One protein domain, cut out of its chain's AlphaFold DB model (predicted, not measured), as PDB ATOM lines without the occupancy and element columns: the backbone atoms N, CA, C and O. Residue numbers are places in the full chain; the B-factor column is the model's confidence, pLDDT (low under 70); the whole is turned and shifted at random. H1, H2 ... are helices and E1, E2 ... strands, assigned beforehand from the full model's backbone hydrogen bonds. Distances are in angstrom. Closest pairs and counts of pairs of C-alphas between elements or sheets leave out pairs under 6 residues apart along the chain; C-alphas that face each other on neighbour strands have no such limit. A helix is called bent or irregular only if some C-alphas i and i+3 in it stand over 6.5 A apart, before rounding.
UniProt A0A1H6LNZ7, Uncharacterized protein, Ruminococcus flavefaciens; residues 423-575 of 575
ATOM      1  N   ARG A 423     118.945 170.294 125.591       89.81
ATOM      2  CA  ARG A 423     120.220 170.353 124.877       89.81
ATOM      3  C   ARG A 423     120.481 171.749 124.324       89.81
ATOM      4  O   ARG A 423     121.568 172.275 124.543       89.81
ATOM      5  N   GLU A 424     119.497 172.356 123.664       87.06
ATOM      6  CA  GLU A 424     119.613 173.731 123.163       87.06
ATOM      7  C   GLU A 424     119.837 174.736 124.299       87.06
ATOM      8  O   GLU A 424     120.775 175.533 124.240       87.06
ATOM      9  N   TYR A 425     119.044 174.638 125.371       90.44
ATOM     10  CA  TYR A 425     119.204 175.471 126.562       90.44
ATOM     11  C   TYR A 425     120.613 175.366 127.159       90.44
ATOM     12  O   TYR A 425     121.288 176.380 127.346       90.44
ATOM     13  N   TYR A 426     121.077 174.142 127.421       87.38
ATOM     14  CA  TYR A 426     122.349 173.896 128.095       87.38
ATOM     15  C   TYR A 426     123.530 174.434 127.280       87.38
ATOM     16  O   TYR A 426     124.418 175.080 127.837       87.38
ATOM     17  N   ILE A 427     123.495 174.240 125.957       82.69
ATOM     18  CA  ILE A 427     124.488 174.784 125.023       82.69
ATOM     19  C   ILE A 427     124.466 176.319 125.031       82.69
ATOM     20  O   ILE A 427     125.533 176.934 125.043       82.69
ATOM     21  N   SER A 428     123.284 176.944 125.052       82.12
ATOM     22  CA  SER A 428     123.150 178.407 125.027       82.12
ATOM     23  C   SER A 428     123.703 179.084 126.288       82.12
ATOM     24  O   SER A 428     124.475 180.036 126.182       82.12
ATOM     25  N   GLU A 429     123.388 178.559 127.476       79.19
ATOM     26  CA  GLU A 429     123.783 179.164 128.757       79.19
ATOM     27  C   GLU A 429     125.270 178.970 129.063       79.19
ATOM     28  O   GLU A 429     125.905 179.814 129.695       79.19
ATOM     29  N   HIS A 430     125.858 177.873 128.584       72.25
ATOM     30  CA  HIS A 430     127.264 177.568 128.829       72.25
ATOM     31  C   HIS A 430     128.180 178.077 127.704       72.25
ATOM     32  O   HIS A 430     129.338 177.677 127.641       72.25
ATOM     33  N   ASN A 431     127.714 178.973 126.816       57.59
ATOM     34  CA  ASN A 431     128.467 179.459 125.643       57.59
ATOM     35  C   ASN A 431     129.036 178.315 124.775       57.59
ATOM     36  O   ASN A 431     130.151 178.399 124.256       57.59
ATOM     37  N   GLY A 432     128.304 177.207 124.664       52.78
ATOM     38  CA  GLY A 432     128.754 175.997 123.980       52.78
ATOM     39  C   GLY A 432     129.880 175.233 124.686       52.78
ATOM     40  O   GLY A 432     130.454 174.320 124.095       52.78
ATOM     41  N   TRP A 433     130.187 175.573 125.939       41.56
ATOM     42  CA  TRP A 433     131.074 174.808 126.808       41.56
ATOM     43  C   TRP A 433     130.330 173.569 127.336       41.56
ATOM     44  O   TRP A 433     129.739 173.596 128.409       41.56
ATOM     45  N   ASN A 434     130.344 172.469 126.578       52.22
ATOM     46  CA  ASN A 434     130.230 171.135 127.179       52.22
ATOM     47  C   ASN A 434     131.535 170.919 127.938       52.22
ATOM     48  O   ASN A 434     132.589 171.047 127.315       52.22
ATOM     49  N   GLY A 435     131.502 170.664 129.247       45.16
ATOM     50  CA  GLY A 435     132.703 170.679 130.076       45.16
ATOM     51  C   GLY A 435     133.761 169.701 129.568       45.16
ATOM     52  O   GLY A 435     133.743 168.534 129.939       45.16
ATOM     53  N   SER A 436     134.715 170.173 128.762       41.03
ATOM     54  CA  SER A 436     135.868 169.418 128.259       41.03
ATOM     55  C   SER A 436     136.957 169.310 129.324       41.03
ATOM     56  O   SER A 436     138.144 169.511 129.073       41.03
ATOM     57  N   TYR A 437     136.562 168.981 130.552       42.81
ATOM     58  CA  TYR A 437     137.473 168.192 131.360       42.81
ATOM     59  C   TYR A 437     137.572 166.835 130.660       42.81
ATOM     60  O   TYR A 437     136.546 166.296 130.259       42.81
ATOM     61  N   ASP A 438     138.764 166.245 130.572       46.72
ATOM     62  CA  ASP A 438     139.009 164.837 130.190       46.72
ATOM     63  C   ASP A 438     138.259 163.806 131.085       46.72
ATOM     64  O   ASP A 438     138.625 162.633 131.194       46.72
ATOM     65  N   GLY A 439     137.229 164.244 131.809       52.00
ATOM     66  CA  GLY A 439     136.324 163.435 132.582       52.00
ATOM     67  C   GLY A 439     135.444 162.634 131.644       52.00
ATOM     68  O   GLY A 439     134.606 163.160 130.922       52.00
ATOM     69  N   LYS A 440     135.605 161.321 131.708       64.31
ATOM     70  CA  LYS A 440     134.587 160.399 131.232       64.31
ATOM     71  C   LYS A 440     133.245 160.776 131.874       64.31
ATOM     72  O   LYS A 440     133.160 160.906 133.099       64.31
ATOM     73  N   TYR A 441     132.206 160.960 131.062       76.62
ATOM     74  CA  TYR A 441     130.853 161.215 131.554       76.62
ATOM     75  C   TYR A 441     130.241 159.896 132.005       76.62
ATOM     76  O   TYR A 441     129.434 159.295 131.303       76.62
ATOM     77  N   GLU A 442     130.687 159.419 133.162       80.44
ATOM     78  CA  GLU A 442     130.254 158.144 133.710       80.44
ATOM     79  C   GLU A 442     129.106 158.346 134.716       80.44
ATOM     80  O   GLU A 442     129.091 159.298 135.511       80.44
ATOM     81  N   ALA A 443     128.136 157.435 134.711       79.94
ATOM     82  CA  ALA A 443     127.166 157.300 135.793       79.94
ATOM     83  C   ALA A 443     126.950 155.826 136.140       79.94
ATOM     84  O   ALA A 443     127.143 154.936 135.313       79.94
ATOM     85  N   ILE A 444     126.545 155.566 137.381       80.00
ATOM     86  CA  ILE A 444     126.256 154.212 137.852       80.00
ATOM     87  C   ILE A 444     124.834 153.824 137.427       80.00
ATOM     88  O   ILE A 444     123.890 154.569 137.690       80.00
ATOM     89  N   ASP A 445     124.680 152.656 136.802       82.69
ATOM     90  CA  ASP A 445     123.376 152.101 136.450       82.69
ATOM     91  C   ASP A 445     122.640 151.464 137.634       82.69
ATOM     92  O   ASP A 445     123.145 151.317 138.746       82.69
ATOM     93  N   GLU A 446     121.406 151.028 137.391       77.88
ATOM     94  CA  GLU A 446     120.570 150.369 138.402       77.88
ATOM     95  C   GLU A 446     121.120 149.046 138.943       77.88
ATOM     96  O   GLU A 446     120.646 148.564 139.972       77.88
ATOM     97  N   ASN A 447     122.121 148.473 138.279       81.56
ATOM     98  CA  ASN A 447     122.807 147.257 138.689       81.56
ATOM     99  C   ASN A 447     124.161 147.551 139.360       81.56
ATOM    100  O   ASN A 447     124.852 146.612 139.757       81.56
ATOM    101  N   GLY A 448     124.535 148.825 139.517       80.44
ATOM    102  CA  GLY A 448     125.811 149.234 140.093       80.44
ATOM    103  C   GLY A 448     126.981 149.240 139.103       80.44
ATOM    104  O   GLY A 448     128.126 149.342 139.542       80.44
ATOM    105  N   ASN A 449     126.731 149.106 137.797       81.00
ATOM    106  CA  ASN A 449     127.772 149.152 136.772       81.00
ATOM    107  C   ASN A 449     128.038 150.587 136.331       81.00
ATOM    108  O   ASN A 449     127.121 151.399 136.274       81.00
ATOM    109  N   MET A 450     129.279 150.872 135.951       82.06
ATOM    110  CA  MET A 450     129.611 152.144 135.325       82.06
ATOM    111  C   MET A 450     129.120 152.169 133.872       82.06
ATOM    112  O   MET A 450     129.348 151.210 133.133       82.06
ATOM    113  N   VAL A 451     128.444 153.248 133.482       82.25
ATOM    114  CA  VAL A 451     127.965 153.506 132.121       82.25
ATOM    115  C   VAL A 451     128.588 154.793 131.615       82.25
ATOM    116  O   VAL A 451     128.437 155.836 132.248       82.25
ATOM    117  N   ASP A 452     129.231 154.704 130.455       83.06
ATOM    118  CA  ASP A 452     129.838 155.841 129.771       83.06
ATOM    119  C   ASP A 452     128.811 156.488 128.835       83.06
ATOM    120  O   ASP A 452     128.233 155.828 127.963       83.06
ATOM    121  N   PHE A 453     128.576 157.785 129.014       80.25
ATOM    122  CA  PHE A 453     127.673 158.571 128.179       80.25
ATOM    123  C   PHE A 453     128.440 159.329 127.096       80.25
ATOM    124  O   PHE A 453     129.584 159.740 127.278       80.25
ATOM    125  N   LYS A 454     127.766 159.524 125.957       74.62
ATOM    126  CA  LYS A 454     128.282 160.238 124.779       74.62
ATOM    127  C   LYS A 454     128.707 161.674 125.099       74.62
ATOM    128  O   LYS A 454     129.677 162.164 124.536       74.62
ATOM    129  N   ASP A 455     127.925 162.348 125.933       81.75
ATOM    130  CA  ASP A 455     128.118 163.740 126.315       81.75
ATOM    131  C   ASP A 455     127.547 163.982 127.720       81.75
ATOM    132  O   ASP A 455     126.799 163.160 128.266       81.75
ATOM    133  N   GLU A 456     127.920 165.120 128.303       85.12
ATOM    134  CA  GLU A 456     127.464 165.559 129.620       85.12
ATOM    135  C   GLU A 456     125.936 165.631 129.694       85.12
ATOM    136  O   GLU A 456     125.338 165.132 130.641       85.12
ATOM    137  N   ILE A 457     125.292 166.158 128.653       88.69
ATOM    138  CA  ILE A 457     123.839 166.342 128.575       88.69
ATOM    139  C   ILE A 457     123.109 165.003 128.748       88.69
ATOM    140  O   ILE A 457     122.212 164.887 129.584       88.69
ATOM    141  N   ASN A 458     123.540 163.963 128.033       87.62
ATOM    142  CA  ASN A 458     123.010 162.609 128.161       87.62
ATOM    143  C   ASN A 458     123.240 162.034 129.562       87.62
ATOM    144  O   ASN A 458     122.350 161.379 130.107       87.62
ATOM    145  N   CYS A 459     124.400 162.299 130.167       88.50
ATOM    146  CA  CYS A 459     124.686 161.894 131.541       88.50
ATOM    147  C   CYS A 459     123.752 162.595 132.543       88.50
ATOM    148  O   CYS A 459     123.184 161.939 133.416       88.50
ATOM    149  N   LEU A 460     123.525 163.904 132.404       90.56
ATOM    150  CA  LEU A 460     122.652 164.681 133.290       90.56
ATOM    151  C   LEU A 460     121.176 164.274 133.147       90.56
ATOM    152  O   LEU A 460     120.463 164.149 134.149       90.56
ATOM    153  N   ILE A 461     120.710 164.022 131.919       91.06
ATOM    154  CA  ILE A 461     119.361 163.498 131.661       91.06
ATOM    155  C   ILE A 461     119.221 162.107 132.279       91.06
ATOM    156  O   ILE A 461     118.237 161.847 132.977       91.06
ATOM    157  N   TYR A 462     120.221 161.241 132.087       90.38
ATOM    158  CA  TYR A 462     120.241 159.906 132.675       90.38
ATOM    159  C   TYR A 462     120.249 159.937 134.201       90.38
ATOM    160  O   TYR A 462     119.562 159.139 134.831       90.38
ATOM    161  N   ARG A 463     120.986 160.859 134.827       88.44
ATOM    162  CA  ARG A 463     120.957 161.033 136.285       88.44
ATOM    163  C   ARG A 463     119.557 161.404 136.758       88.44
ATOM    164  O   ARG A 463     119.103 160.864 137.765       88.44
ATOM    165  N   ALA A 464     118.829 162.227 136.008       90.31
ATOM    166  CA  ALA A 464     117.435 162.501 136.328       90.31
ATOM    167  C   ALA A 464     116.542 161.242 136.147       90.31
ATOM    168  O   ALA A 464     115.718 160.959 137.019       90.31
ATOM    169  N   ASP A 465     116.784 160.441 135.094       87.81
ATOM    170  CA  ASP A 465     116.474 159.001 134.907       87.81
ATOM    171  C   ASP A 465     116.521 158.240 136.215       87.81
ATOM    172  O   ASP A 465     115.544 157.708 136.749       87.81
ATOM    173  N   TYR A 466     117.738 158.184 136.703       86.81
ATOM    174  CA  TYR A 466     118.148 157.294 137.745       86.81
ATOM    175  C   TYR A 466     117.583 157.708 139.105       86.81
ATOM    176  O   TYR A 466     117.029 156.869 139.820       86.81
ATOM    177  N   TRP A 467     117.669 158.998 139.440       84.56
ATOM    178  CA  TRP A 467     117.271 159.528 140.743       84.56
ATOM    179  C   TRP A 467     115.756 159.741 140.883       84.56
ATOM    180  O   TRP A 467     115.242 159.654 141.998       84.56
ATOM    181  N   PHE A 468     115.022 159.951 139.782       85.81
ATOM    182  CA  PHE A 468     113.599 160.326 139.811       85.81
ATOM    183  C   PHE A 468     112.674 159.390 139.009       85.81
ATOM    184  O   PHE A 468     111.626 159.827 138.532       85.81
ATOM    185  N   LYS A 469     113.000 158.091 138.900       74.44
ATOM    186  CA  LYS A 469     112.302 157.072 138.069       74.44
ATOM    187  C   LYS A 469     110.761 157.120 138.033       74.44
ATOM    188  O   LYS A 469     110.173 156.705 137.038       74.44
ATOM    189  N   SER A 470     110.091 157.563 139.099       70.00
ATOM    190  CA  SER A 470     108.621 157.609 139.189       70.00
ATOM    191  C   SER A 470     108.025 158.975 139.546       70.00
ATOM    192  O   SER A 470     106.804 159.073 139.632       70.00
ATOM    193  N   ASP A 471     108.845 160.004 139.784       75.94
ATOM    194  CA  ASP A 471     108.391 161.297 140.322       75.94
ATOM    195  C   ASP A 471     109.253 162.461 139.807       75.94
ATOM    196  O   ASP A 471     109.921 163.164 140.561       75.94
ATOM    197  N   ARG A 472     109.284 162.620 138.477       83.19
ATOM    198  CA  ARG A 472     110.003 163.712 137.800       83.19
ATOM    199  C   ARG A 472     109.212 165.024 137.765       83.19
ATOM    200  O   ARG A 472     109.776 166.009 137.319       83.19
ATOM    201  N   VAL A 473     107.933 165.055 138.146       91.00
ATOM    202  CA  VAL A 473     107.024 166.185 137.868       91.00
ATOM    203  C   VAL A 473     106.561 166.835 139.169       91.00
ATOM    204  O   VAL A 473     105.748 166.273 139.896       91.00
ATOM    205  N   LEU A 474     107.055 168.045 139.438       91.06
ATOM    206  CA  LEU A 474     106.804 168.798 140.676       91.06
ATOM    207  C   LEU A 474     105.555 169.696 140.603       91.06
ATOM    208  O   LEU A 474     105.143 170.280 141.608       91.06
ATOM    209  N   GLY A 475     104.952 169.812 139.420       92.69
ATOM    210  CA  GLY A 475     103.885 170.758 139.116       92.69
ATOM    211  C   GLY A 475     104.420 172.125 138.655       92.69
ATOM    212  O   GLY A 475     105.561 172.473 138.969       92.69
ATOM    213  N   PRO A 476     103.592 172.920 137.946       95.81
ATOM    214  CA  PRO A 476     104.008 174.174 137.312       95.81
ATOM    215  C   PRO A 476     104.699 175.124 138.290       95.81
ATOM    216  O   PRO A 476     104.221 175.261 139.419       95.81
ATOM    217  N   ILE A 477     105.789 175.761 137.868       96.75
ATOM    218  CA  ILE A 477     106.573 176.698 138.677       96.75
ATOM    219  C   ILE A 477     106.074 178.122 138.441       96.75
ATOM    220  O   ILE A 477     106.069 178.600 137.310       96.75
ATOM    221  N   ALA A 478     105.625 178.785 139.507       94.75
ATOM    222  CA  ALA A 478     105.022 180.113 139.397       94.75
ATOM    223  C   ALA A 478     106.056 181.248 139.324       94.75
ATOM    224  O   ALA A 478     105.859 182.213 138.585       94.75
ATOM    225  N   ASP A 479     107.121 181.144 140.115       96.19
ATOM    226  CA  ASP A 479     108.137 182.172 140.314       96.19
ATOM    227  C   ASP A 479     109.406 181.576 140.956       96.19
ATOM    228  O   ASP A 479     109.499 180.369 141.195       96.19
ATOM    229  N   GLU A 480     110.389 182.438 141.221       95.75
ATOM    230  CA  GLU A 480     111.684 182.075 141.806       95.75
ATOM    231  C   GLU A 480     111.541 181.448 143.201       95.75
ATOM    232  O   GLU A 480     112.231 180.481 143.522       95.75
ATOM    233  N   GLU A 481     110.616 181.945 144.030       97.06
ATOM    234  CA  GLU A 481     110.399 181.411 145.377       97.06
ATOM    235  C   GLU A 481     109.812 179.992 145.323       97.06
ATOM    236  O   GLU A 481     110.235 179.119 146.087       97.06
ATOM    237  N   ASP A 482     108.884 179.734 144.397       97.19
ATOM    238  CA  ASP A 482     108.344 178.395 144.144       97.19
ATOM    239  C   ASP A 482     109.413 177.447 143.569       97.19
ATOM    240  O   ASP A 482     109.516 176.296 144.005       97.19
ATOM    241  N   ALA A 483     110.267 177.932 142.658       95.88
ATOM    242  CA  ALA A 483     111.403 177.173 142.127       95.88
ATOM    243  C   ALA A 483     112.373 176.759 143.247       95.88
ATOM    244  O   ALA A 483     112.736 175.584 143.355       95.88
ATOM    245  N   ILE A 484     112.728 177.696 144.134       96.44
ATOM    246  CA  ILE A 484     113.585 177.439 145.298       96.44
ATOM    247  C   ILE A 484     112.919 176.459 146.266       96.44
ATOM    248  O   ILE A 484     113.575 175.532 146.743       96.44
ATOM    249  N   ALA A 485     111.627 176.619 146.561       96.25
ATOM    250  CA  ALA A 485     110.906 175.729 147.468       96.25
ATOM    251  C   ALA A 485     110.874 174.282 146.946       96.25
ATOM    252  O   ALA A 485     111.116 173.342 147.709       96.25
ATOM    253  N   LYS A 486     110.629 174.103 145.645       95.25
ATOM    254  CA  LYS A 486     110.627 172.797 144.974       95.25
ATOM    255  C   LYS A 486     112.025 172.196 144.856       95.25
ATOM    256  O   LYS A 486     112.203 171.019 145.161       95.25
ATOM    257  N   GLY A 487     113.027 172.994 144.497       92.88
ATOM    258  CA  GLY A 487     114.427 172.573 144.482       92.88
ATOM    259  C   GLY A 487     114.921 172.142 145.868       92.88
ATOM    260  O   GLY A 487     115.555 171.099 146.022       92.88
ATOM    261  N   ARG A 488     114.545 172.874 146.920       93.31
ATOM    262  CA  ARG A 488     114.815 172.497 148.314       93.31
ATOM    263  C   ARG A 488     114.141 171.177 148.700       93.31
ATOM    264  O   ARG A 488     114.753 170.373 149.401       93.31
ATOM    265  N   ASP A 489     112.909 170.931 148.256       92.75
ATOM    266  CA  ASP A 489     112.226 169.649 148.482       92.75
ATOM    267  C   ASP A 489     112.956 168.483 147.791       92.75
ATOM    268  O   ASP A 489     113.114 167.418 148.389       92.75
ATOM    269  N   ILE A 490     113.500 168.696 146.586       91.44
ATOM    270  CA  ILE A 490     114.375 167.718 145.918       91.44
ATOM    271  C   ILE A 490     115.604 167.399 146.786       91.44
ATOM    272  O   ILE A 490     115.893 166.226 147.031       91.44
ATOM    273  N   LEU A 491     116.300 168.418 147.302       89.25
ATOM    274  CA  LEU A 491     117.467 168.228 148.176       89.25
ATOM    275  C   LEU A 491     117.110 167.477 149.462       89.25
ATOM    276  O   LEU A 491     117.849 166.591 149.885       89.25
ATOM    277  N   LEU A 492     115.961 167.784 150.071       89.25
ATOM    278  CA  LEU A 492     115.471 167.060 151.245       89.25
ATOM    279  C   LEU A 492     115.260 165.572 150.954       89.25
ATOM    280  O   LEU A 492     115.589 164.735 151.794       89.25
ATOM    281  N   ARG A 493     114.725 165.233 149.776       87.44
ATOM    282  CA  ARG A 493     114.494 163.841 149.364       87.44
ATOM    283  C   ARG A 493     115.797 163.092 149.086       87.44
ATOM    284  O   ARG A 493     115.903 161.930 149.470       87.44
ATOM    285  N   LEU A 494     116.761 163.737 148.426       86.62
ATOM    286  CA  LEU A 494     118.011 163.097 148.002       86.62
ATOM    287  C   LEU A 494     119.075 163.053 149.106       86.62
ATOM    288  O   LEU A 494     119.748 162.038 149.272       86.62
ATOM    289  N   ASN A 495     119.230 164.138 149.864       86.19
ATOM    290  CA  ASN A 495     120.331 164.332 150.811       86.19
ATOM    291  C   ASN A 495     119.873 164.333 152.281       86.19
ATOM    292  O   ASN A 495     120.697 164.196 153.186       86.19
ATOM    293  N   GLY A 496     118.564 164.435 152.534       88.19
ATOM    294  CA  GLY A 496     117.985 164.399 153.875       88.19
ATOM    295  C   GLY A 496     117.994 165.746 154.607       88.19
ATOM    296  O   GLY A 496     118.622 166.720 154.195       88.19
ATOM    297  N   GLN A 497     117.283 165.787 155.739       91.31
ATOM    298  CA  GLN A 497     117.113 167.003 156.545       91.31
ATOM    299  C   GLN A 497     118.438 167.542 157.100       91.31
ATOM    300  O   GLN A 497     118.624 168.749 157.144       91.31
ATOM    301  N   GLU A 498     119.368 166.663 157.491       87.38
ATOM    302  CA  GLU A 498     120.660 167.066 158.064       87.38
ATOM    303  C   GLU A 498     121.500 167.885 157.075       87.38
ATOM    304  O   GLU A 498     122.084 168.893 157.464       87.38
ATOM    305  N   TYR A 499     121.508 167.496 155.796       87.38
ATOM    306  CA  TYR A 499     122.195 168.240 154.740       87.38
ATOM    307  C   TYR A 499     121.595 169.636 154.554       87.38
ATOM    308  O   TYR A 499     122.320 170.626 154.501       87.38
ATOM    309  N   VAL A 500     120.264 169.724 154.489       89.44
ATOM    310  CA  VAL A 500     119.562 171.001 154.304       89.44
ATOM    311  C   VAL A 500     119.753 171.917 155.511       89.44
ATOM    312  O   VAL A 500     120.058 173.093 155.335       89.44
ATOM    313  N   ASP A 501     119.664 171.380 156.730       89.06
ATOM    314  CA  ASP A 501     119.916 172.134 157.961       89.06
ATOM    315  C   ASP A 501     121.360 172.648 158.036       89.06
ATOM    316  O   ASP A 501     121.595 173.740 158.549       89.06
ATOM    317  N   ASP A 502     122.336 171.868 157.557       85.50
ATOM    318  CA  ASP A 502     123.737 172.287 157.493       85.50
ATOM    319  C   ASP A 502     123.952 173.398 156.462       85.50
ATOM    320  O   ASP A 502     124.581 174.415 156.763       85.50
ATOM    321  N   HIS A 503     123.365 173.240 155.275       86.44
ATOM    322  CA  HIS A 503     123.467 174.206 154.190       86.44
ATOM    323  C   HIS A 503     122.803 175.544 154.530       86.44
ATOM    324  O   HIS A 503     123.337 176.604 154.208       86.44
ATOM    325  N   GLU A 504     121.674 175.518 155.237       89.00
ATOM    326  CA  GLU A 504     120.898 176.706 155.613       89.00
ATOM    327  C   GLU A 504     121.439 177.455 156.836       89.00
ATOM    328  O   GLU A 504     120.831 178.425 157.294       89.00
ATOM    329  N   LYS A 505     122.598 177.054 157.372       87.44
ATOM    330  CA  LYS A 505     123.234 177.789 158.467       87.44
ATOM    331  C   LYS A 505     123.587 179.211 158.038       87.44
ATOM    332  O   LYS A 505     124.134 179.457 156.969       87.44
ATOM    333  N   GLU A 506     123.376 180.154 158.950       85.56
ATOM    334  CA  GLU A 506     123.829 181.541 158.780       85.56
ATOM    335  C   GLU A 506     125.359 181.667 158.885       85.56
ATOM    336  O   GLU A 506     125.948 182.652 158.436       85.56
ATOM    337  N   TYR A 507     126.012 180.686 159.520       85.69
ATOM    338  CA  TYR A 507     127.454 180.665 159.717       85.69
ATOM    339  C   TYR A 507     128.030 179.251 159.800       85.69
ATOM    340  O   TYR A 507     127.379 178.324 160.285       85.69
ATOM    341  N   VAL A 508     129.308 179.126 159.448       83.50
ATOM    342  CA  VAL A 508     130.127 177.939 159.728       83.50
ATOM    343  C   VAL A 508     131.310 178.306 160.619       83.50
ATOM    344  O   VAL A 508     131.751 179.456 160.654       83.50
ATOM    345  N   VAL A 509     131.806 177.329 161.382       83.12
ATOM    346  CA  VAL A 509     133.010 177.475 162.208       83.12
ATOM    347  C   VAL A 509     134.118 176.647 161.573       83.12
ATOM    348  O   VAL A 509     134.000 175.427 161.481       83.12
ATOM    349  N   TRP A 510     135.183 177.305 161.118       76.31
ATOM    350  CA  TRP A 510     136.325 176.630 160.503       76.31
ATOM    351  C   TRP A 510     137.176 175.906 161.560       76.31
ATOM    352  O   TRP A 510     137.052 176.144 162.762       76.31
ATOM    353  N   SER A 511     138.090 175.033 161.127       76.94
ATOM    354  CA  SER A 511     138.957 174.232 162.011       76.94
ATOM    355  C   SER A 511     139.825 175.043 162.989       76.94
ATOM    356  O   SER A 511     140.240 174.510 164.016       76.94
ATOM    357  N   ASN A 512     140.079 176.325 162.711       79.06
ATOM    358  CA  ASN A 512     140.802 177.250 163.592       79.06
ATOM    359  C   ASN A 512     139.889 177.994 164.592       79.06
ATOM    360  O   ASN A 512     140.383 178.808 165.371       79.06
ATOM    361  N   GLY A 513     138.579 177.722 164.586       81.50
ATOM    362  CA  GLY A 513     137.580 178.373 165.436       81.50
ATOM    363  C   GLY A 513     136.988 179.665 164.864       81.50
ATOM    364  O   GLY A 513     136.131 180.262 165.515       81.50
ATOM    365  N   THR A 514     137.403 180.100 163.668       81.38
ATOM    366  CA  THR A 514     136.887 181.316 163.026       81.38
ATOM    367  C   THR A 514     135.455 181.118 162.535       81.38
ATOM    368  O   THR A 514     135.147 180.129 161.870       81.38
ATOM    369  N   LYS A 515     134.583 182.085 162.847       84.50
ATOM    370  CA  LYS A 515     133.204 182.145 162.358       84.50
ATOM    371  C   LYS A 515     133.162 182.830 160.991       84.50
ATOM    372  O   LYS A 515     133.687 183.930 160.849       84.50
ATOM    373  N   ILE A 516     132.510 182.198 160.022       80.25
ATOM    374  CA  ILE A 516     132.305 182.736 158.673       80.25
ATOM    375  C   ILE A 516     130.808 182.929 158.476       80.25
ATOM    376  O   ILE A 516     130.053 181.975 158.654       80.25
ATOM    377  N   ILE A 517     130.389 184.150 158.152       83.38
ATOM    378  CA  ILE A 517     128.983 184.510 157.925       83.38
ATOM    379  C   ILE A 517     128.694 184.408 156.431       83.38
ATOM    380  O   ILE A 517     129.509 184.850 155.632       83.38
ATOM    381  N   ARG A 518     127.559 183.816 156.056       84.25
ATOM    382  CA  ARG A 518     127.183 183.633 154.650       84.25
ATOM    383  C   ARG A 518     126.898 184.983 153.974       84.25
ATOM    384  O   ARG A 518     126.057 185.736 154.459       84.25
ATOM    385  N   ASP A 519     127.549 185.247 152.841       83.69
ATOM    386  CA  ASP A 519     127.350 186.474 152.046       83.69
ATOM    387  C   ASP A 519     126.278 186.308 150.946       83.69
ATOM    388  O   ASP A 519     125.648 187.283 150.542       83.69
ATOM    389  N   ASN A 520     126.041 185.075 150.479       83.12
ATOM    390  CA  ASN A 520     125.113 184.741 149.387       83.12
ATOM    391  C   ASN A 520     123.866 183.989 149.894       83.12
ATOM    392  O   ASN A 520     123.964 183.269 150.888       83.12
ATOM    393  N   PRO A 521     122.698 184.080 149.230       89.25
ATOM    394  CA  PRO A 521     121.528 183.272 149.593       89.25
ATOM    395  C   PRO A 521     121.835 181.777 149.460       89.25
ATOM    396  O   PRO A 521     122.633 181.397 148.614       89.25
ATOM    397  N   CYS A 522     121.207 180.916 150.267       89.81
ATOM    398  CA  CYS A 522     121.482 179.469 150.264       89.81
ATOM    399  C   CYS A 522     121.188 178.790 148.920       89.81
ATOM    400  O   CYS A 522     121.826 177.795 148.580       89.81
ATOM    401  N   TYR A 523     120.248 179.336 148.156       92.62
ATOM    402  CA  TYR A 523     119.819 178.810 146.869       92.62
ATOM    403  C   TYR A 523     119.704 179.947 145.866       92.62
ATOM    404  O   TYR A 523     119.414 181.081 146.250       92.62
ATOM    405  N   LEU A 524     119.913 179.614 144.602       91.88
ATOM    406  CA  LEU A 524     119.609 180.458 143.456       91.88
ATOM    407  C   LEU A 524     118.662 179.691 142.539       91.88
ATOM    408  O   LEU A 524     118.780 178.464 142.421       91.88
ATOM    409  N   ALA A 525     117.742 180.421 141.917       95.25
ATOM    410  CA  ALA A 525     116.909 179.908 140.847       95.25
ATOM    411  C   ALA A 525     116.821 180.946 139.720       95.25
ATOM    412  O   ALA A 525     116.290 182.033 139.925       95.25
ATOM    413  N   ASP A 526     117.329 180.605 138.542       94.94
ATOM    414  CA  ASP A 526     117.353 181.485 137.373       94.94
ATOM    415  C   ASP A 526     116.386 180.936 136.308       94.94
ATOM    416  O   ASP A 526     116.415 179.745 135.996       94.94
ATOM    417  N   TYR A 527     115.499 181.777 135.764       96.12
ATOM    418  CA  TYR A 527     114.519 181.361 134.750       96.12
ATOM    419  C   TYR A 527     114.929 181.793 133.347       96.12
ATOM    420  O   TYR A 527     115.097 182.986 133.083       96.12
ATOM    421  N   ASN A 528     114.982 180.830 132.432       94.62
ATOM    422  CA  ASN A 528     115.129 181.074 131.009       94.62
ATOM    423  C   ASN A 528     113.766 180.955 130.311       94.62
ATOM    424  O   ASN A 528     113.154 179.886 130.248       94.62
ATOM    425  N   ALA A 529     113.300 182.086 129.779       90.44
ATOM    426  CA  ALA A 529     111.989 182.203 129.155       90.44
ATOM    427  C   ALA A 529     111.910 181.592 127.748       90.44
ATOM    428  O   ALA A 529     110.813 181.219 127.334       90.44
ATOM    429  N   ASP A 530     113.033 181.488 127.032       91.69
ATOM    430  CA  ASP A 530     113.068 180.973 125.659       91.69
ATOM    431  C   ASP A 530     112.886 179.449 125.632       91.69
ATOM    432  O   ASP A 530     112.273 178.912 124.710       91.69
ATOM    433  N   TYR A 531     113.339 178.766 126.688       92.06
ATOM    434  CA  TYR A 531     113.276 177.307 126.811       92.06
ATOM    435  C   TYR A 531     112.310 176.803 127.895       92.06
ATOM    436  O   TYR A 531     112.132 175.593 128.032       92.06
ATOM    437  N   ASP A 532     111.677 177.706 128.655       95.06
ATOM    438  CA  ASP A 532     110.819 177.380 129.807       95.06
ATOM    439  C   ASP A 532     111.555 176.522 130.856       95.06
ATOM    440  O   ASP A 532     111.055 175.492 131.313       95.06
ATOM    441  N   ILE A 533     112.774 176.925 131.236       96.69
ATOM    442  CA  ILE A 533     113.627 176.178 132.176       96.69
ATOM    443  C   ILE A 533     114.025 177.045 133.367       96.69
ATOM    444  O   ILE A 533     114.514 178.160 133.216       96.69
ATOM    445  N   TRP A 534     113.855 176.485 134.562       97.06
ATOM    446  CA  TRP A 534     114.455 176.953 135.804       97.06
ATOM    447  C   TRP A 534     115.762 176.204 136.075       97.06
ATOM    448  O   TRP A 534     115.760 174.978 136.229       97.06
ATOM    449  N   ASP A 535     116.858 176.948 136.175       95.06
ATOM    450  CA  ASP A 535     118.140 176.508 136.725       95.06
ATOM    451  C   ASP A 535     118.095 176.696 138.242       95.06
ATOM    452  O   ASP A 535     118.091 177.828 138.718       95.06
ATOM    453  N   PHE A 536     118.054 175.601 139.003       94.75
ATOM    454  CA  PHE A 536     118.115 175.636 140.461       94.75
ATOM    455  C   PHE A 536     119.432 175.051 140.981       94.75
ATOM    456  O   PHE A 536     119.761 173.884 140.729       94.75
ATOM    457  N   ARG A 537     120.131 175.825 141.822       90.88
ATOM    458  CA  ARG A 537     121.395 175.419 142.455       90.88
ATOM    459  C   ARG A 537     121.531 175.918 143.903       90.88
ATOM    460  O   ARG A 537     121.280 177.092 144.187       90.88
ATOM    461  N   PRO A 538     121.977 175.073 144.849       88.50
ATOM    462  CA  PRO A 538     122.512 175.524 146.126       88.50
ATOM    463  C   PRO A 538     123.788 176.346 145.912       88.50
ATOM    464  O   PRO A 538     124.604 176.032 145.052       88.50
ATOM    465  N   THR A 539     124.011 177.378 146.718       86.25
ATOM    466  CA  THR A 539     125.256 178.156 146.657       86.25
ATOM    467  C   THR A 539     126.269 177.656 147.674       86.25
ATOM    468  O   THR A 539     125.936 177.378 148.833       86.25
ATOM    469  N   LEU A 540     127.537 177.596 147.264       80.38
ATOM    470  CA  LEU A 540     128.633 177.302 148.178       80.38
ATOM    471  C   LEU A 540     128.633 178.263 149.367       80.38
ATOM    472  O   LEU A 540     128.281 179.440 149.246       80.38
ATOM    473  N   PHE A 541     129.061 177.758 150.523       77.25
ATOM    474  CA  PHE A 541     129.185 178.600 151.696       77.25
ATOM    475  C   PHE A 541     130.366 179.548 151.497       77.25
ATOM    476  O   PHE A 541     131.525 179.177 151.686       77.25
ATOM    477  N   SER A 542     130.073 180.780 151.107       78.19
ATOM    478  CA  SER A 542     131.058 181.838 150.947       78.19
ATOM    479  C   SER A 542     130.778 182.977 151.909       78.19
ATOM    480  O   SER A 542     129.618 183.365 152.078       78.19
ATOM    481  N   GLY A 543     131.827 183.523 152.508       79.19
ATOM    482  CA  GLY A 543     131.668 184.533 153.534       79.19
ATOM    483  C   GLY A 543     132.960 185.192 153.966       79.19
ATOM    484  O   GLY A 543     134.047 184.650 153.771       79.19
ATOM    485  N   SER A 544     132.830 186.332 154.632       79.06
ATOM    486  CA  SER A 544     133.955 186.994 155.289       79.06
ATOM    487  C   SER A 544     134.071 186.574 156.761       79.06
ATOM    488  O   SER A 544     133.071 186.445 157.474       79.06
ATOM    489  N   SER A 545     135.296 186.354 157.232       77.50
ATOM    490  CA  SER A 545     135.620 186.173 158.651       77.50
ATOM    491  C   SER A 545     135.683 187.511 159.402       77.50
ATOM    492  O   SER A 545     135.719 188.588 158.805       77.50
ATOM    493  N   GLU A 546     135.740 187.461 160.738       70.88
ATOM    494  CA  GLU A 546     135.834 188.660 161.595       70.88
ATOM    495  C   GLU A 546     137.088 189.526 161.335       70.88
ATOM    496  O   GLU A 546     137.079 190.720 161.630       70.88
ATOM    497  N   ASP A 547     138.155 188.955 160.769       69.00
ATOM    498  CA  ASP A 547     139.385 189.651 160.363       69.00
ATOM    499  C   ASP A 547     139.362 190.155 158.905       69.00
ATOM    500  O   ASP A 547     140.358 190.698 158.426       69.00
ATOM    501  N   GLY A 548     138.223 190.033 158.213       68.75
ATOM    502  CA  GLY A 548     138.009 190.557 156.861       68.75
ATOM    503  C   GLY A 548     138.598 189.696 155.742       68.75
ATOM    504  O   GLY A 548     138.710 190.176 154.615       68.75
ATOM    505  N   GLN A 549     138.986 188.450 156.031       74.00
ATOM    506  CA  GLN A 549     139.409 187.498 155.007       74.00
ATOM    507  C   GLN A 549     138.194 186.792 154.402       74.00
ATOM    508  O   GLN A 549     137.259 186.407 155.100       74.00
ATOM    509  N   TYR A 550     138.209 186.630 153.083       76.06
ATOM    510  CA  TYR A 550     137.172 185.896 152.373       76.06
ATOM    511  C   TYR A 550     137.470 184.400 152.417       76.06
ATOM    512  O   TYR A 550     138.587 183.965 152.127       76.06
ATOM    513  N   HIS A 551     136.459 183.614 152.756       71.94
ATOM    514  CA  HIS A 551     136.536 182.169 152.834       71.94
ATOM    515  C   HIS A 551     135.417 181.533 152.018       71.94
ATOM    516  O   HIS A 551     134.270 181.978 152.032       71.94
ATOM    517  N   THR A 552     135.753 180.427 151.364       69.19
ATOM    518  CA  THR A 552     134.806 179.540 150.691       69.19
ATOM    519  C   THR A 552     134.941 178.150 151.297       69.19
ATOM    520  O   THR A 552     136.041 177.598 151.320       69.19
ATOM    521  N   ALA A 553     133.846 177.581 151.791       63.50
ATOM    522  CA  ALA A 553     133.783 176.195 152.233       63.50
ATOM    523  C   ALA A 553     132.962 175.374 151.232       63.50
ATOM    524  O   ALA A 553     131.847 175.750 150.863       63.50
ATOM    525  N   THR A 554     133.529 174.250 150.795       53.31
ATOM    526  CA  THR A 554     132.917 173.303 149.859       53.31
ATOM    527  C   THR A 554     132.430 172.058 150.598       53.31
ATOM    528  O   THR A 554     133.245 171.216 150.983       53.31
ATOM    529  N   PRO A 555     131.114 171.879 150.794       47.53
ATOM    530  CA  PRO A 555     130.568 170.591 151.187       47.53
ATOM    531  C   PRO A 555     130.390 169.725 149.927       47.53
ATOM    532  O   PRO A 555     129.283 169.541 149.445       47.53
ATOM    533  N   GLY A 556     131.486 169.210 149.361       55.78
ATOM    534  CA  GLY A 556     131.424 168.274 148.223       55.78
ATOM    535  C   GLY A 556     130.878 168.861 146.908       55.78
ATOM    536  O   GLY A 556     130.921 170.074 146.696       55.78
ATOM    537  N   SER A 557     130.438 167.980 145.998       60.16
ATOM    538  CA  SER A 557     129.777 168.353 144.740       60.16
ATOM    539  C   SER A 557     128.447 169.041 145.031       60.16
ATOM    540  O   SER A 557     127.654 168.564 145.840       60.16
ATOM    541  N   VAL A 558     128.206 170.180 144.383       70.69
ATOM    542  CA  VAL A 558     126.964 170.936 144.555       70.69
ATOM    543  C   VAL A 558     125.936 170.386 143.574       70.69
ATOM    544  O   VAL A 558     126.172 170.474 142.370       70.69
ATOM    545  N   PRO A 559     124.817 169.816 144.046       82.75
ATOM    546  CA  PRO A 559     123.808 169.294 143.146       82.75
ATOM    547  C   PRO A 559     123.117 170.431 142.383       82.75
ATOM    548  O   PRO A 559     122.858 171.491 142.945       82.75
ATOM    549  N   HIS A 560     122.797 170.209 141.115       89.50
ATOM    550  CA  HIS A 560     122.252 171.198 140.183       89.50
ATOM    551  C   HIS A 560     121.069 170.577 139.444       89.50
ATOM    552  O   HIS A 560     121.162 169.438 138.986       89.50
ATOM    553  N   PHE A 561     119.948 171.286 139.347       93.19
ATOM    554  CA  PHE A 561     118.715 170.754 138.770       93.19
ATOM    555  C   PHE A 561     118.142 171.697 137.720       93.19
ATOM    556  O   PHE A 561     118.039 172.899 137.952       93.19
ATOM    557  N   TYR A 562     117.700 171.117 136.606       95.50
ATOM    558  CA  TYR A 562     117.056 171.834 135.511       95.50
ATOM    559  C   TYR A 562     115.594 171.417 135.434       95.50
ATOM    560  O   TYR A 562     115.290 170.241 135.198       95.50
ATOM    561  N   ILE A 563     114.686 172.358 135.688       95.94
ATOM    562  CA  ILE A 563     113.266 172.075 135.903       95.94
ATOM    563  C   ILE A 563     112.424 172.860 134.902       95.94
ATOM    564  O   ILE A 563     112.492 174.082 134.856       95.94
ATOM    565  N   ARG A 564     111.591 172.172 134.121       95.56
ATOM    566  CA  ARG A 564     110.685 172.816 133.171       95.56
ATOM    567  C   ARG A 564     109.605 173.618 133.894       95.56
ATOM    568  O   ARG A 564     108.951 173.092 134.795       95.56
ATOM    569  N   GLY A 565     109.392 174.868 133.501       95.12
ATOM    570  CA  GLY A 565     108.488 175.789 134.188       95.12
ATOM    571  C   GLY A 565     107.017 175.391 134.079       95.12
ATOM    572  O   GLY A 565     106.316 175.367 135.093       95.12
ATOM    573  N   CYS A 566     106.538 175.007 132.894       93.44
ATOM    574  CA  CYS A 566     105.110 174.769 132.662       93.44
ATOM    575  C   CYS A 566     104.510 173.588 133.440       93.44
ATOM    576  O   CYS A 566     103.316 173.613 133.747       93.44
ATOM    577  N   ASP A 567     105.296 172.565 133.781       93.50
ATOM    578  CA  ASP A 567     104.817 171.368 134.482       93.50
ATOM    579  C   ASP A 567     105.690 170.934 135.666       93.50
ATOM    580  O   ASP A 567     105.302 170.037 136.417       93.50
ATOM    581  N   GLY A 568     106.831 171.584 135.889       92.94
ATOM    582  CA  GLY A 568     107.769 171.235 136.950       92.94
ATOM    583  C   GLY A 568     108.536 169.946 136.674       92.94
ATOM    584  O   GLY A 568     108.968 169.297 137.629       92.94
ATOM    585  N   LYS A 569     108.650 169.509 135.412       94.88
ATOM    586  CA  LYS A 569     109.408 168.304 135.076       94.88
ATOM    587  C   LYS A 569     110.908 168.546 135.251       94.88
ATOM    588  O   LYS A 569     111.474 169.406 134.591       94.88
ATOM    589  N   ILE A 570     111.571 167.745 136.079       94.94
ATOM    590  CA  ILE A 570     113.034 167.700 136.164       94.94
ATOM    591  C   ILE A 570     113.540 167.103 134.850       94.94
ATOM    592  O   ILE A 570     113.268 165.932 134.570       94.94
ATOM    593  N   LEU A 571     114.231 167.901 134.040       93.88
ATOM    594  CA  LEU A 571     114.767 167.497 132.739       93.88
ATOM    595  C   LEU A 571     116.106 166.777 132.920       93.88
ATOM    596  O   LEU A 571     116.279 165.655 132.440       93.88
ATOM    597  N   ALA A 572     116.995 167.379 133.711       93.62
ATOM    598  CA  ALA A 572     118.360 166.925 133.926       93.62
ATOM    599  C   ALA A 572     118.855 167.295 135.333       93.62
ATOM    600  O   ALA A 572     118.334 168.228 135.956       93.62
ATOM    601  N   CYS A 573     119.852 166.570 135.846       90.56
ATOM    602  CA  CYS A 573     120.499 166.930 137.105       90.56
ATOM    603  C   CYS A 573     121.976 166.534 137.190       90.56
ATOM    604  O   CYS A 573     122.412 165.512 136.662       90.56
ATOM    605  N   PHE A 574     122.719 167.336 137.945       83.56
ATOM    606  CA  PHE A 574     124.025 167.016 138.495       83.56
ATOM    607  C   PHE A 574     123.820 166.701 139.983       83.56
ATOM    608  O   PHE A 574     123.220 167.493 140.702       83.56
ATOM    609  N   HIS A 575     124.249 165.532 140.450       69.19
ATOM    610  CA  HIS A 575     124.187 165.122 141.862       69.19
ATOM    611  C   HIS A 575     125.464 164.381 142.217       69.19
ATOM    612  O   HIS A 575     125.882 163.560 141.357       69.19
TER     613      HIS A 575
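AT A GLANCE: This is residues 423 to 575 of the 575 residues of an uncharacterized protein of Ruminococcus flavefaciens (UniProt A0A1H6LNZ7). Two lobes join end to end: a larger one built on the sheet E5 E6 E9 E10, with H3 packed on one face and short H1 over the other, and a smaller one made by the strongly twisted sheet E3 E4 E7 E8. H2 stands beside edge strand E10 and the small hairpin E1 and E2 lies beyond it, while kinked H3 and strand E6, which runs on into E7, lead to the smaller lobe. The printed part has 153 residues with three named helices and ten named strands, in the order H1 E1 E2 H2 H3 and then E3 to E10; the three sheets, of four, four and two strands, are antiparallel. The class is mixed, helices and strands, and the whole is compact, with a radius of gyration of the C-alphas of 17.0 A and spans of 47 by 37 by 32 A.

IN THESE COORDINATES: Find C-alpha 423 at (120.220, 170.353, 124.877), where H1 begins and runs to residue 429. Next come E1, residues 442 to 444, E2, 450 to 452, and H2, 456 to 467, 16.2 A long. Look for H3 from C-alpha 480 at (111.684, 182.075, 141.806) to residue 503, 18.8 A; it is irregular, with C-alphas 494 and 497 9.4 A apart, and has a kink of 127 degrees near residue 496. Then read E3, 507 to 509, E4, 515 to 518, E5, 523 to 528, 16.7 A, E6, 533 to 538, 16.6 A, E7, 541 to 545, E8, 550 to 553, E9, 560 to 564, and E10, 570 to 574, ending at C-alpha 574, (124.025, 167.016, 138.495).

HOW THE PARTS SIT: Start at E5 and E6, a hairpin with N 526 and O 535 2.9 A apart; E6 and E9 have N 536 and O 561 at 2.9 A, and the hairpin E9 and E10 has N 562 and O 572 at 3.0 A. H3 is on this sheet at a height of 8.3 A, its closest C-alphas to E6 being Gly 487 and Phe 536, 6.3 A. H1 is on the opposite face, over E6, at a height of 9.4 A. H2 stands at the sheet's level; its closest C-alphas to E10 are Ile 461 and Ala 572, 4.2 A. The closest C-alphas of E1 and H2 are those of Ala 443 and Cys 459, 6.7 A apart, and the hairpin E1 and E2 has N 451 and O 443 2.8 A apart. In the other sheet, the hairpin E3 and E4 has N 508 and O 516 at 3.0 A and the hairpin E7 and E8 has N 543 and O 551 at 2.9 A; between E4 and E7 C-alphas 516 and 545 face each other at 4.8 A, with no N and O pair within hydrogen-bond range. Every O i to N i+4 pair is within range in H1 and H2, and 17 of 20 in H3.

THE WHOLE: The C-alphas farthest apart, Asn 447 and Asp 547, are 50.4 A apart. The printed part has no cut and ends at residue 575, the chain's last. The links H1 to E1 and H2 to H3 are long, 12 residues each. The mean pLDDT of the printed part is 83.1; look for values under 70 at residues 431 to 440, 547 to 548, 552 to 557 and 575.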